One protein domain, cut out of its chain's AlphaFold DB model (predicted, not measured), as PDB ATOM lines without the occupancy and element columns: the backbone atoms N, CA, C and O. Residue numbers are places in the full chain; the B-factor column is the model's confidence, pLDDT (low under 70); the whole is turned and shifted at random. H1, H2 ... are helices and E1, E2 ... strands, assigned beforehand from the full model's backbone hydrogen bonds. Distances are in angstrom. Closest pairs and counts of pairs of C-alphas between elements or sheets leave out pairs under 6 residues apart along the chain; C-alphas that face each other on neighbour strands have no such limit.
ATOM      1  N   ALA A  14     140.633  98.166  97.037       94.50
ATOM      2  CA  ALA A  14     139.573  98.752  97.848       94.50
ATOM      3  C   ALA A  14     139.600 100.287  97.852       94.50
ATOM      4  O   ALA A  14     138.582 100.892  98.180       94.50
ATOM      5  N   ASP A  15     140.712 100.917  97.462       94.56
ATOM      6  CA  ASP A  15     140.839 102.377  97.377       94.56
ATOM      7  C   ASP A  15     140.267 102.928  96.068       94.56
ATOM      8  O   ASP A  15     140.027 104.128  95.952       94.56
ATOM      9  N   CYS A  16     140.006 102.060  95.093       95.38
ATOM     10  CA  CYS A  16     139.470 102.444  93.800       95.38
ATOM     11  C   CYS A  16     137.946 102.364  93.766       95.38
ATOM     12  O   CYS A  16     137.324 101.458  94.323       95.38
ATOM     13  N   ALA A  17     137.337 103.309  93.062       95.12
ATOM     14  CA  ALA A  17     135.906 103.349  92.821       95.12
ATOM     15  C   ALA A  17     135.612 103.798  91.386       95.12
ATOM     16  O   ALA A  17     136.506 104.186  90.635       95.12
ATOM     17  N   LEU A  18     134.342 103.683  90.996       94.81
ATOM     18  CA  LEU A  18     133.856 104.079  89.680       94.81
ATOM     19  C   LEU A  18     132.814 105.175  89.830       94.81
ATOM     20  O   LEU A  18     131.831 104.995  90.549       94.81
ATOM     21  N   LEU A  19     133.003 106.265  89.100       94.25
ATOM     22  CA  LEU A  19     132.014 107.313  88.925       94.25
ATOM     23  C   LEU A  19     131.210 107.022  87.659       94.25
ATOM     24  O   LEU A  19     131.773 106.917  86.571       94.25
ATOM     25  N   ALA A  20     129.893 106.897  87.796       93.38
ATOM     26  CA  ALA A  20     128.990 106.872  86.654       93.38
ATOM     27  C   ALA A  20     128.846 108.297  86.106       93.38
ATOM     28  O   ALA A  20     128.534 109.214  86.866       93.38
ATOM     29  N   VAL A  21     129.070 108.485  84.806       92.75
ATOM     30  CA  VAL A  21     128.992 109.804  84.169       92.75
ATOM     31  C   VAL A  21     128.019 109.808  82.998       92.75
ATOM     32  O   VAL A  21     127.960 108.874  82.194       92.75
ATOM     33  N   GLY A  22     127.270 110.902  82.904       93.62
ATOM     34  CA  GLY A  22     126.355 111.190  81.813       93.62
ATOM     35  C   GLY A  22     125.032 110.446  81.918       93.62
ATOM     36  O   GLY A  22     124.756 109.716  82.869       93.62
ATOM     37  N   ASN A  23     124.184 110.656  80.919       95.62
ATOM     38  CA  ASN A  23     122.885 110.011  80.845       95.62
ATOM     39  C   ASN A  23     122.560 109.696  79.391       95.62
ATOM     40  O   ASN A  23     122.432 110.600  78.566       95.62
ATOM     41  N   LYS A  24     122.418 108.409  79.078       94.25
ATOM     42  CA  LYS A  24     121.984 107.981  77.751       94.25
ATOM     43  C   LYS A  24     120.493 108.273  77.571       94.25
ATOM     44  O   LYS A  24     119.741 108.117  78.533       94.25
ATOM     45  N   PRO A  25     120.024 108.575  76.347       92.38
ATOM     46  CA  PRO A  25     118.601 108.801  76.084       92.38
ATOM     47  C   PRO A  25     117.685 107.652  76.528       92.38
ATOM     48  O   PRO A  25     116.600 107.882  77.048       92.38
ATOM     49  N   CYS A  26     118.147 106.406  76.377       89.00
ATOM     50  CA  CYS A  26     117.437 105.200  76.814       89.00
ATOM     51  C   CYS A  26     117.559 104.903  78.322       89.00
ATOM     52  O   CYS A  26     117.036 103.894  78.790       89.00
ATOM     53  N   GLY A  27     118.287 105.729  79.077       88.69
ATOM     54  CA  GLY A  27     118.628 105.502  80.477       88.69
ATOM     55  C   GLY A  27     119.995 104.846  80.695       88.69
ATOM     56  O   GLY A  27     120.572 104.217  79.806       88.69
ATOM     57  N   GLY A  28     120.504 105.004  81.918       91.50
ATOM     58  CA  GLY A  28     121.838 104.560  82.329       91.50
ATOM     59  C   GLY A  28     122.950 105.575  82.022       91.50
ATOM     60  O   GLY A  28     122.711 106.574  81.335       91.50
ATOM     61  N   PRO A  29     124.162 105.345  82.555       94.62
ATOM     62  CA  PRO A  29     125.300 106.221  82.315       94.62
ATOM     63  C   PRO A  29     125.889 106.030  80.917       94.62
ATOM     64  O   PRO A  29     125.815 104.953  80.315       94.62
ATOM     65  N   GLU A  30     126.513 107.089  80.415       92.75
ATOM     66  CA  GLU A  30     127.263 107.061  79.158       92.75
ATOM     67  C   GLU A  30     128.580 106.295  79.344       92.75
ATOM     68  O   GLU A  30     128.944 105.489  78.490       92.75
ATOM     69  N   ALA A  31     129.252 106.489  80.485       91.88
ATOM     70  CA  ALA A  31     130.505 105.821  80.818       91.88
ATOM     71  C   ALA A  31     130.700 105.659  82.336       91.88
ATOM     72  O   ALA A  31     129.978 106.240  83.151       91.88
ATOM     73  N   TYR A  32     131.717 104.880  82.704       93.38
ATOM     74  CA  TYR A  32     132.230 104.778  84.067       93.38
ATOM     75  C   TYR A  32     133.694 105.213  84.091       93.38
ATOM     76  O   TYR A  32     134.499 104.691  83.321       93.38
ATOM     77  N   LEU A  33     134.041 106.132  84.989       92.62
ATOM     78  CA  LEU A  33     135.410 106.605  85.185       92.62
ATOM     79  C   LEU A  33     135.974 106.031  86.482       92.62
ATOM     80  O   LEU A  33     135.326 106.117  87.523       92.62
ATOM     81  N   ALA A  34     137.171 105.450  86.428       94.50
ATOM     82  CA  ALA A  34     137.886 105.039  87.630       94.50
ATOM     83  C   ALA A  34     138.453 106.256  88.364       94.50
ATOM     84  O   ALA A  34     138.870 107.226  87.737       94.50
ATOM     85  N   TYR A  35     138.473 106.190  89.691       94.38
ATOM     86  CA  TYR A  35     139.144 107.171  90.533       94.38
ATOM     87  C   TYR A  35     139.640 106.531  91.832       94.38
ATOM     88  O   TYR A  35     139.138 105.494  92.273       94.38
ATOM     89  N   SER A  36     140.632 107.174  92.434       95.12
ATOM     90  CA  SER A  36     141.196 106.848  93.738       95.12
ATOM     91  C   SER A  36     140.468 107.637  94.818       95.12
ATOM     92  O   SER A  36     140.497 108.870  94.828       95.12
ATOM     93  N   LYS A  37     139.824 106.932  95.752       93.88
ATOM     94  CA  LYS A  37     139.161 107.541  96.915       93.88
ATOM     95  C   LYS A  37     140.155 108.244  97.837       93.88
ATOM     96  O   LYS A  37     139.772 109.179  98.526       93.88
ATOM     97  N   SER A  38     141.416 107.811  97.841       90.62
ATOM     98  CA  SER A  38     142.459 108.362  98.712       90.62
ATOM     99  C   SER A  38     142.827 109.803  98.362       90.62
ATOM    100  O   SER A  38     143.129 110.588  99.253       90.62
ATOM    101  N   ASN A  39     142.774 110.155  97.075       89.00
ATOM    102  CA  ASN A  39     143.213 111.460  96.566       89.00
ATOM    103  C   ASN A  39     142.083 112.254  95.900       89.00
ATOM    104  O   ASN A  39     142.345 113.204  95.162       89.00
ATOM    105  N   THR A  40     140.832 111.866  96.135       89.81
ATOM    106  CA  THR A  40     139.672 112.529  95.543       89.81
ATOM    107  C   THR A  40     138.667 112.894  96.622       89.81
ATOM    108  O   THR A  40     138.336 112.074  97.476       89.81
ATOM    109  N   ASP A  41     138.136 114.114  96.560       93.12
ATOM    110  CA  ASP A  41     136.963 114.500  97.343       93.12
ATOM    111  C   ASP A  41     135.733 113.773  96.782       93.12
ATOM    112  O   ASP A  41     135.110 114.215  95.812       93.12
ATOM    113  N   VAL A  42     135.434 112.609  97.363       91.81
ATOM    114  CA  VAL A  42     134.389 111.694  96.886       91.81
ATOM    115  C   VAL A  42     133.024 112.374  96.857       91.81
ATOM    116  O   VAL A  42     132.325 112.282  95.852       91.81
ATOM    117  N   ALA A  43     132.662 113.107  97.913       93.44
ATOM    118  CA  ALA A  43     131.353 113.746  98.012       93.44
ATOM    119  C   ALA A  43     131.175 114.821  96.934       93.44
ATOM    120  O   ALA A  43     130.140 114.880  96.263       93.44
ATOM    121  N   LYS A  44     132.206 115.646  96.716       92.69
ATOM    122  CA  LYS A  44     132.191 116.648  95.648       92.69
ATOM    123  C   LYS A  44     132.156 115.999  94.265       92.69
ATOM    124  O   LYS A  44     131.404 116.456  93.405       92.69
ATOM    125  N   LEU A  45     132.944 114.947  94.044       92.31
ATOM    126  CA  LEU A  45     132.988 114.241  92.765       92.31
ATOM    127  C   LEU A  45     131.637 113.592  92.429       92.31
ATOM    128  O   LEU A  45     131.151 113.735  91.309       92.31
ATOM    129  N   GLU A  46     131.012 112.911  93.390       92.69
ATOM    130  CA  GLU A  46     129.700 112.287  93.212       92.69
ATOM    131  C   GLU A  46     128.617 113.327  92.928       92.69
ATOM    132  O   GLU A  46     127.817 113.146  92.009       92.69
ATOM    133  N   ASN A  47     128.632 114.451  93.648       94.31
ATOM    134  CA  ASN A  47     127.703 115.548  93.406       94.31
ATOM    135  C   ASN A  47     127.873 116.147  91.998       94.31
ATOM    136  O   ASN A  47     126.883 116.371  91.303       94.31
ATOM    137  N   LEU A  48     129.112 116.343  91.535       93.19
ATOM    138  CA  LEU A  48     129.387 116.789  90.165       93.19
ATOM    139  C   LEU A  48     128.919 115.764  89.120       93.19
ATOM    140  O   LEU A  48     128.323 116.143  88.112       93.19
ATOM    141  N   GLY A  49     129.142 114.470  89.363       93.50
ATOM    142  CA  GLY A  49     128.672 113.395  88.488       93.50
ATOM    143  C   GLY A  49     127.144 113.350  88.374       93.50
ATOM    144  O   GLY A  49     126.608 113.178  87.275       93.50
ATOM    145  N   GLN A  50     126.437 113.570  89.485       94.69
ATOM    146  CA  GLN A  50     124.977 113.683  89.511       94.69
ATOM    147  C   GLN A  50     124.489 114.903  88.727       94.69
ATOM    148  O   GLN A  50     123.676 114.739  87.816       94.69
ATOM    149  N   GLN A  51     125.042 116.090  88.997       95.25
ATOM    150  CA  GLN A  51     124.693 117.317  88.271       95.25
ATOM    151  C   GLN A  51     124.892 117.163  86.757       95.25
ATOM    152  O   GLN A  51     124.023 117.528  85.965       95.25
ATOM    153  N   TYR A  52     126.016 116.573  86.340       95.25
ATOM    154  CA  TYR A  52     126.277 116.305  84.927       95.25
ATOM    155  C   TYR A  52     125.250 115.329  84.338       95.25
ATOM    156  O   TYR A  52     124.699 115.573  83.266       95.25
ATOM    157  N   SER A  53     124.933 114.245  85.047       95.25
ATOM    158  CA  SER A  53     123.946 113.258  84.594       95.25
ATOM    159  C   SER A  53     122.549 113.870  84.426       95.25
ATOM    160  O   SER A  53     121.862 113.590  83.442       95.25
ATOM    161  N   GLU A  54     122.138 114.750  85.339       96.25
ATOM    162  CA  GLU A  54     120.877 115.490  85.248       96.25
ATOM    163  C   GLU A  54     120.863 116.469  84.071       96.25
ATOM    164  O   GLU A  54     119.887 116.515  83.317       96.25
ATOM    165  N   GLN A  55     121.961 117.199  83.854       96.62
ATOM    166  CA  GLN A  55     122.100 118.099  82.711       96.62
ATOM    167  C   GLN A  55     121.996 117.338  81.383       96.62
ATOM    168  O   GLN A  55     121.281 117.769  80.479       96.62
ATOM    169  N   ARG A  56     122.660 116.181  81.271       96.25
ATOM    170  CA  ARG A  56     122.584 115.314  80.085       96.25
ATOM    171  C   ARG A  56     121.173 114.789  79.856       96.25
ATOM    172  O   ARG A  56     120.681 114.837  78.732       96.25
ATOM    173  N   LYS A  57     120.484 114.364  80.919       95.44
ATOM    174  CA  LYS A  57     119.082 113.933  80.842       95.44
ATOM    175  C   LYS A  57     118.180 115.053  80.321       95.44
ATOM    176  O   LYS A  57     117.397 114.817  79.404       95.44
ATOM    177  N   LYS A  58     118.309 116.261  80.875       96.69
ATOM    178  CA  LYS A  58     117.535 117.436  80.452       96.69
ATOM    179  C   LYS A  58     117.804 117.778  78.986       96.69
ATOM    180  O   LYS A  58     116.860 117.916  78.217       96.69
ATOM    181  N   TYR A  59     119.072 117.801  78.581       96.75
ATOM    182  CA  TYR A  59     119.458 118.023  77.188       96.75
ATOM    183  C   TYR A  59     118.818 116.998  76.240       96.75
ATOM    184  O   TYR A  59     118.249 117.381  75.218       96.75
ATOM    185  N   ASN A  60     118.864 115.706  76.588       95.94
ATOM    186  CA  ASN A  60     118.262 114.648  75.774       95.94
ATOM    187  C   ASN A  60     116.748 114.846  75.611       95.94
ATOM    188  O   ASN A  60     116.222 114.644  74.519       95.94
ATOM    189  N   GLN A  61     116.061 115.254  76.683       94.19
ATOM    190  CA  GLN A  61     114.622 115.518  76.674       94.19
ATOM    191  C   GLN A  61     114.268 116.743  75.821       94.19
ATOM    192  O   GLN A  61     113.378 116.659  74.981       94.19
ATOM    193  N   GLU A  62     114.980 117.857  76.003       97.62
ATOM    194  CA  GLU A  62     114.728 119.117  75.290       97.62
ATOM    195  C   GLU A  62     115.001 119.009  73.785       97.62
ATOM    196  O   GLU A  62     114.288 119.607  72.987       97.62
ATOM    197  N   ASN A  63     116.008 118.224  73.394       97.06
ATOM    198  CA  ASN A  63     116.424 118.078  71.997       97.06
ATOM    199  C   ASN A  63     115.867 116.812  71.332       97.06
ATOM    200  O   ASN A  63     116.269 116.486  70.217       97.06
ATOM    201  N   GLN A  64     114.972 116.084  72.013       95.25
ATOM    202  CA  GLN A  64     114.376 114.836  71.523       95.25
ATOM    203  C   GLN A  64     115.438 113.842  71.018       95.25
ATOM    204  O   GLN A  64     115.267 113.180  69.992       95.25
ATOM    205  N   VAL A  65     116.564 113.763  71.733       95.44
ATOM    206  CA  VAL A  65     117.679 112.894  71.358       95.44
ATOM    207  C   VAL A  65     117.214 111.451  71.476       95.44
ATOM    208  O   VAL A  65     116.792 111.008  72.542       95.44
ATOM    209  N   MET A  66     117.329 110.705  70.384       90.81
ATOM    210  CA  MET A  66     117.023 109.279  70.349       90.81
ATOM    211  C   MET A  66     118.318 108.479  70.479       90.81
ATOM    212  O   MET A  66     119.361 108.868  69.958       90.81
ATOM    213  N   GLY A  67     118.266 107.350  71.182       86.88
ATOM    214  CA  GLY A  67     119.432 106.500  71.401       86.88
ATOM    215  C   GLY A  67     119.060 105.028  71.487       86.88
ATOM    216  O   GLY A  67     117.917 104.670  71.758       86.88
ATOM    217  N   THR A  68     120.041 104.161  71.263       87.44
ATOM    218  CA  THR A  68     119.874 102.707  71.363       87.44
ATOM    219  C   THR A  68     119.857 102.247  72.822       87.44
ATOM    220  O   THR A  68     120.712 102.677  73.601       87.44
ATOM    221  N   CYS A  69     118.990 101.288  73.162       88.69
ATOM    222  CA  CYS A  69     118.856 100.687  74.499       88.69
ATOM    223  C   CYS A  69     119.955  99.661  74.835       88.69
ATOM    224  O   CYS A  69     119.672  98.538  75.245       88.69
ATOM    225  N   VAL A  70     121.219 100.037  74.641       91.31
ATOM    226  CA  VAL A  70     122.370  99.198  75.005       91.31
ATOM    227  C   VAL A  70     122.785  99.520  76.436       91.31
ATOM    228  O   VAL A  70     123.025 100.682  76.761       91.31
ATOM    229  N   VAL A  71     122.896  98.510  77.290       90.12
ATOM    230  CA  VAL A  71     123.393  98.690  78.659       90.12
ATOM    231  C   VAL A  71     124.892  98.970  78.619       90.12
ATOM    232  O   VAL A  71     125.637  98.252  77.960       90.12
ATOM    233  N   THR A  72     125.339  99.994  79.346       91.19
ATOM    234  CA  THR A  72     126.764 100.221  79.617       91.19
ATOM    235  C   THR A  72     127.149  99.353  80.820       91.19
ATOM    236  O   THR A  72     126.732  99.675  81.935       91.19
ATOM    237  N   PRO A  73     127.871  98.230  80.645       91.94
ATOM    238  CA  PRO A  73     128.215  97.365  81.764       91.94
ATOM    239  C   PRO A  73     129.182  98.087  82.703       91.94
ATOM    240  O   PRO A  73     130.128  98.739  82.260       91.94
ATOM    241  N   LYS A  74     128.954  97.956  84.011       92.31
ATOM    242  CA  LYS A  74     129.885  98.464  85.018       92.31
ATOM    243  C   LYS A  74     131.173  97.627  84.958       92.31
ATOM    244  O   LYS A  74     131.095  96.425  85.223       92.31
ATOM    245  N   PRO A  75     132.333  98.212  84.609       93.56
ATOM    246  CA  PRO A  75     133.576  97.456  84.542       93.56
ATOM    247  C   PRO A  75     134.055  97.069  85.947       93.56
ATOM    248  O   PRO A  75     133.611  97.624  86.954       93.56
ATOM    249  N   GLY A  76     135.005  96.137  86.020       94.88
ATOM    250  CA  GLY A  76     135.825  95.997  87.221       94.88
ATOM    251  C   GLY A  76     136.757  97.201  87.381       94.88
ATOM    252  O   GLY A  76     137.023  97.918  86.417       94.88
ATOM    253  N   VAL A  77     137.288  97.413  88.582       95.12
ATOM    254  CA  VAL A  77     138.344  98.403  88.838       95.12
ATOM    255  C   VAL A  77     139.445  97.759  89.669       95.12
ATOM    256  O   VAL A  77     139.181  96.880  90.494       95.12
ATOM    257  N   SER A  78     140.693  98.140  89.432       95.19
ATOM    258  CA  SER A  78     141.837  97.645  90.195       95.19
ATOM    259  C   SER A  78     142.908  98.713  90.343       95.19
ATOM    260  O   SER A  78     143.052  99.588  89.493       95.19
ATOM    261  N   CYS A  79     143.651  98.624  91.441       95.44
ATOM    262  CA  CYS A  79     144.812  99.454  91.688       95.44
ATOM    263  C   CYS A  79     146.035  98.807  91.036       95.44
ATOM    264  O   CYS A  79     146.480  97.734  91.441       95.44
ATOM    265  N   VAL A  80     146.582  99.462  90.019       95.25
ATOM    266  CA  VAL A  80     147.756  99.019  89.273       95.25
ATOM    267  C   VAL A  80     148.786 100.134  89.329       95.25
ATOM    268  O   VAL A  80     148.540 101.229  88.843       95.25
ATOM    269  N   ARG A  81     149.954  99.860  89.924       93.19
ATOM    270  CA  ARG A  81     151.059 100.834  90.039       93.19
ATOM    271  C   ARG A  81     150.603 102.190  90.602       93.19
ATOM    272  O   ARG A  81     150.887 103.227  90.018       93.19
ATOM    273  N   ASN A  82     149.893 102.163  91.734       93.56
ATOM    274  CA  ASN A  82     149.337 103.348  92.402       93.56
ATOM    275  C   ASN A  82     148.229 104.085  91.622       93.56
ATOM    276  O   ASN A  82     147.767 105.128  92.075       93.56
ATOM    277  N   GLN A  83     147.745 103.524  90.511       93.88
ATOM    278  CA  GLN A  83     146.684 104.104  89.692       93.88
ATOM    279  C   GLN A  83     145.449 103.195  89.624       93.88
ATOM    280  O   GLN A  83     145.550 101.986  89.427       93.88
ATOM    281  N   CYS A  84     144.264 103.778  89.770       94.81
ATOM    282  CA  CYS A  84     142.988 103.102  89.603       94.81
ATOM    283  C   CYS A  84     142.644 102.992  88.121       94.81
ATOM    284  O   CYS A  84     142.345 103.991  87.469       94.81
ATOM    285  N   LEU A  85     142.648 101.765  87.606       93.81
ATOM    286  CA  LEU A  85     142.336 101.457  86.216       93.81
ATOM    287  C   LEU A  85     141.076 100.602  86.131       93.81
ATOM    288  O   LEU A  85     140.816  99.748  86.984       93.81
ATOM    289  N   THR A  86     140.282 100.827  85.086       92.56
ATOM    290  CA  THR A  86     139.162  99.951  84.760       92.56
ATOM    291  C   THR A  86     139.690  98.648  84.170       92.56
ATOM    292  O   THR A  86     140.501  98.636  83.247       92.56
ATOM    293  N   ASN A  87     139.175  97.528  84.663       82.81
ATOM    294  CA  ASN A  87     139.364  96.223  84.044       82.81
ATOM    295  C   ASN A  87     138.305  96.073  82.948       82.81
ATOM    296  O   ASN A  87     137.388  95.258  83.056       82.81
ATOM    297  N   SER A  88     138.354  96.935  81.934       61.38
ATOM    298  CA  SER A  88     137.615  96.687  80.707       61.38
ATOM    299  C   SER A  88     138.415  95.674  79.901       61.38
ATOM    300  O   SER A  88     139.546  95.940  79.493       61.38
TER     301      SER A  88
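Overview. This is residues 14 to 88 of the 95 residues of an uncharacterized protein of Rickettsiales bacterium (UniProt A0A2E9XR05). A flat, elongated domain is built round a strand hairpin, E1 and E2, with one long helix, H1, running alongside it on the E1 side. A second, smaller hairpin, E3 and E4, packs on one end of the first, and the long stretch of residues 63 to 75 leads back to it from the far end of H1, along the side of the first hairpin away from the helix. The 75 printed residues hold one named helix and four named strands, in the order E1, E2, H1, E3, E4, with two antiparallel sheets of two strands each; the class is mixed, helices and strands. The whole is only just loose, close to compact, with a radius of gyration of the C-alphas of 13.9 A, and it spans 43 by 25 by 13 A.

Arrangement. E1, residues 16 to 21, and E2, residues 31 to 36, form an antiparallel hairpin, with 148 degrees between their directions. N 19 and O 33 are 2.8 A apart and N 33 and O 19 are 2.9 A apart, both within hydrogen-bond range. The closest C-alphas of E1 and H1, residues 42 to 62, are those of Val 21 and Gly 49, 5.6 A apart. In H1 every O i to N i+4 pair is within hydrogen-bond range. E3, residues 76 to 80, and E4, residues 83 to 87, form the second antiparallel hairpin, at 146 degrees. Here N 80 and O 83, 2.8 A apart, and N 85 and O 78, 2.9 A apart, are within hydrogen-bond range. Between the two hairpins, the closest C-alphas of E1 and E4 are those of Cys 16 and Cys 84, 5.5 A apart. Those of E2 and E4 are Tyr 35 and Cys 84, 5.7 A apart. H1 and E4 are apart.

Along the chain. E1 begins at C-alpha 16, (139.470, 102.444, 93.800), and is 16.0 A from first to last C-alpha; E2 is 16.8 A long. H1 is the longest at 30.1 A, from C-alpha 42 at (134.389, 111.694, 96.886) to C-alpha 62 at (114.728, 119.117, 75.290). E3 measures 12.5 A and E4 12.1 A, and E4 ends at C-alpha 87, (139.364, 96.223, 84.044).

Size, cuts and confidence. The two C-alphas farthest apart, those of Gln 64 and Arg 81, are separated by 43.4 A. The printed part, residues 14 to 88, has no cut. The link from H1 to E3, 13 residues, is long; E1 to E2, 9 residues, is short; E2 to H1 and E3 to E4 are tight. The mean pLDDT of the printed part is 92.9, and one residue, Ser 88, is under 70.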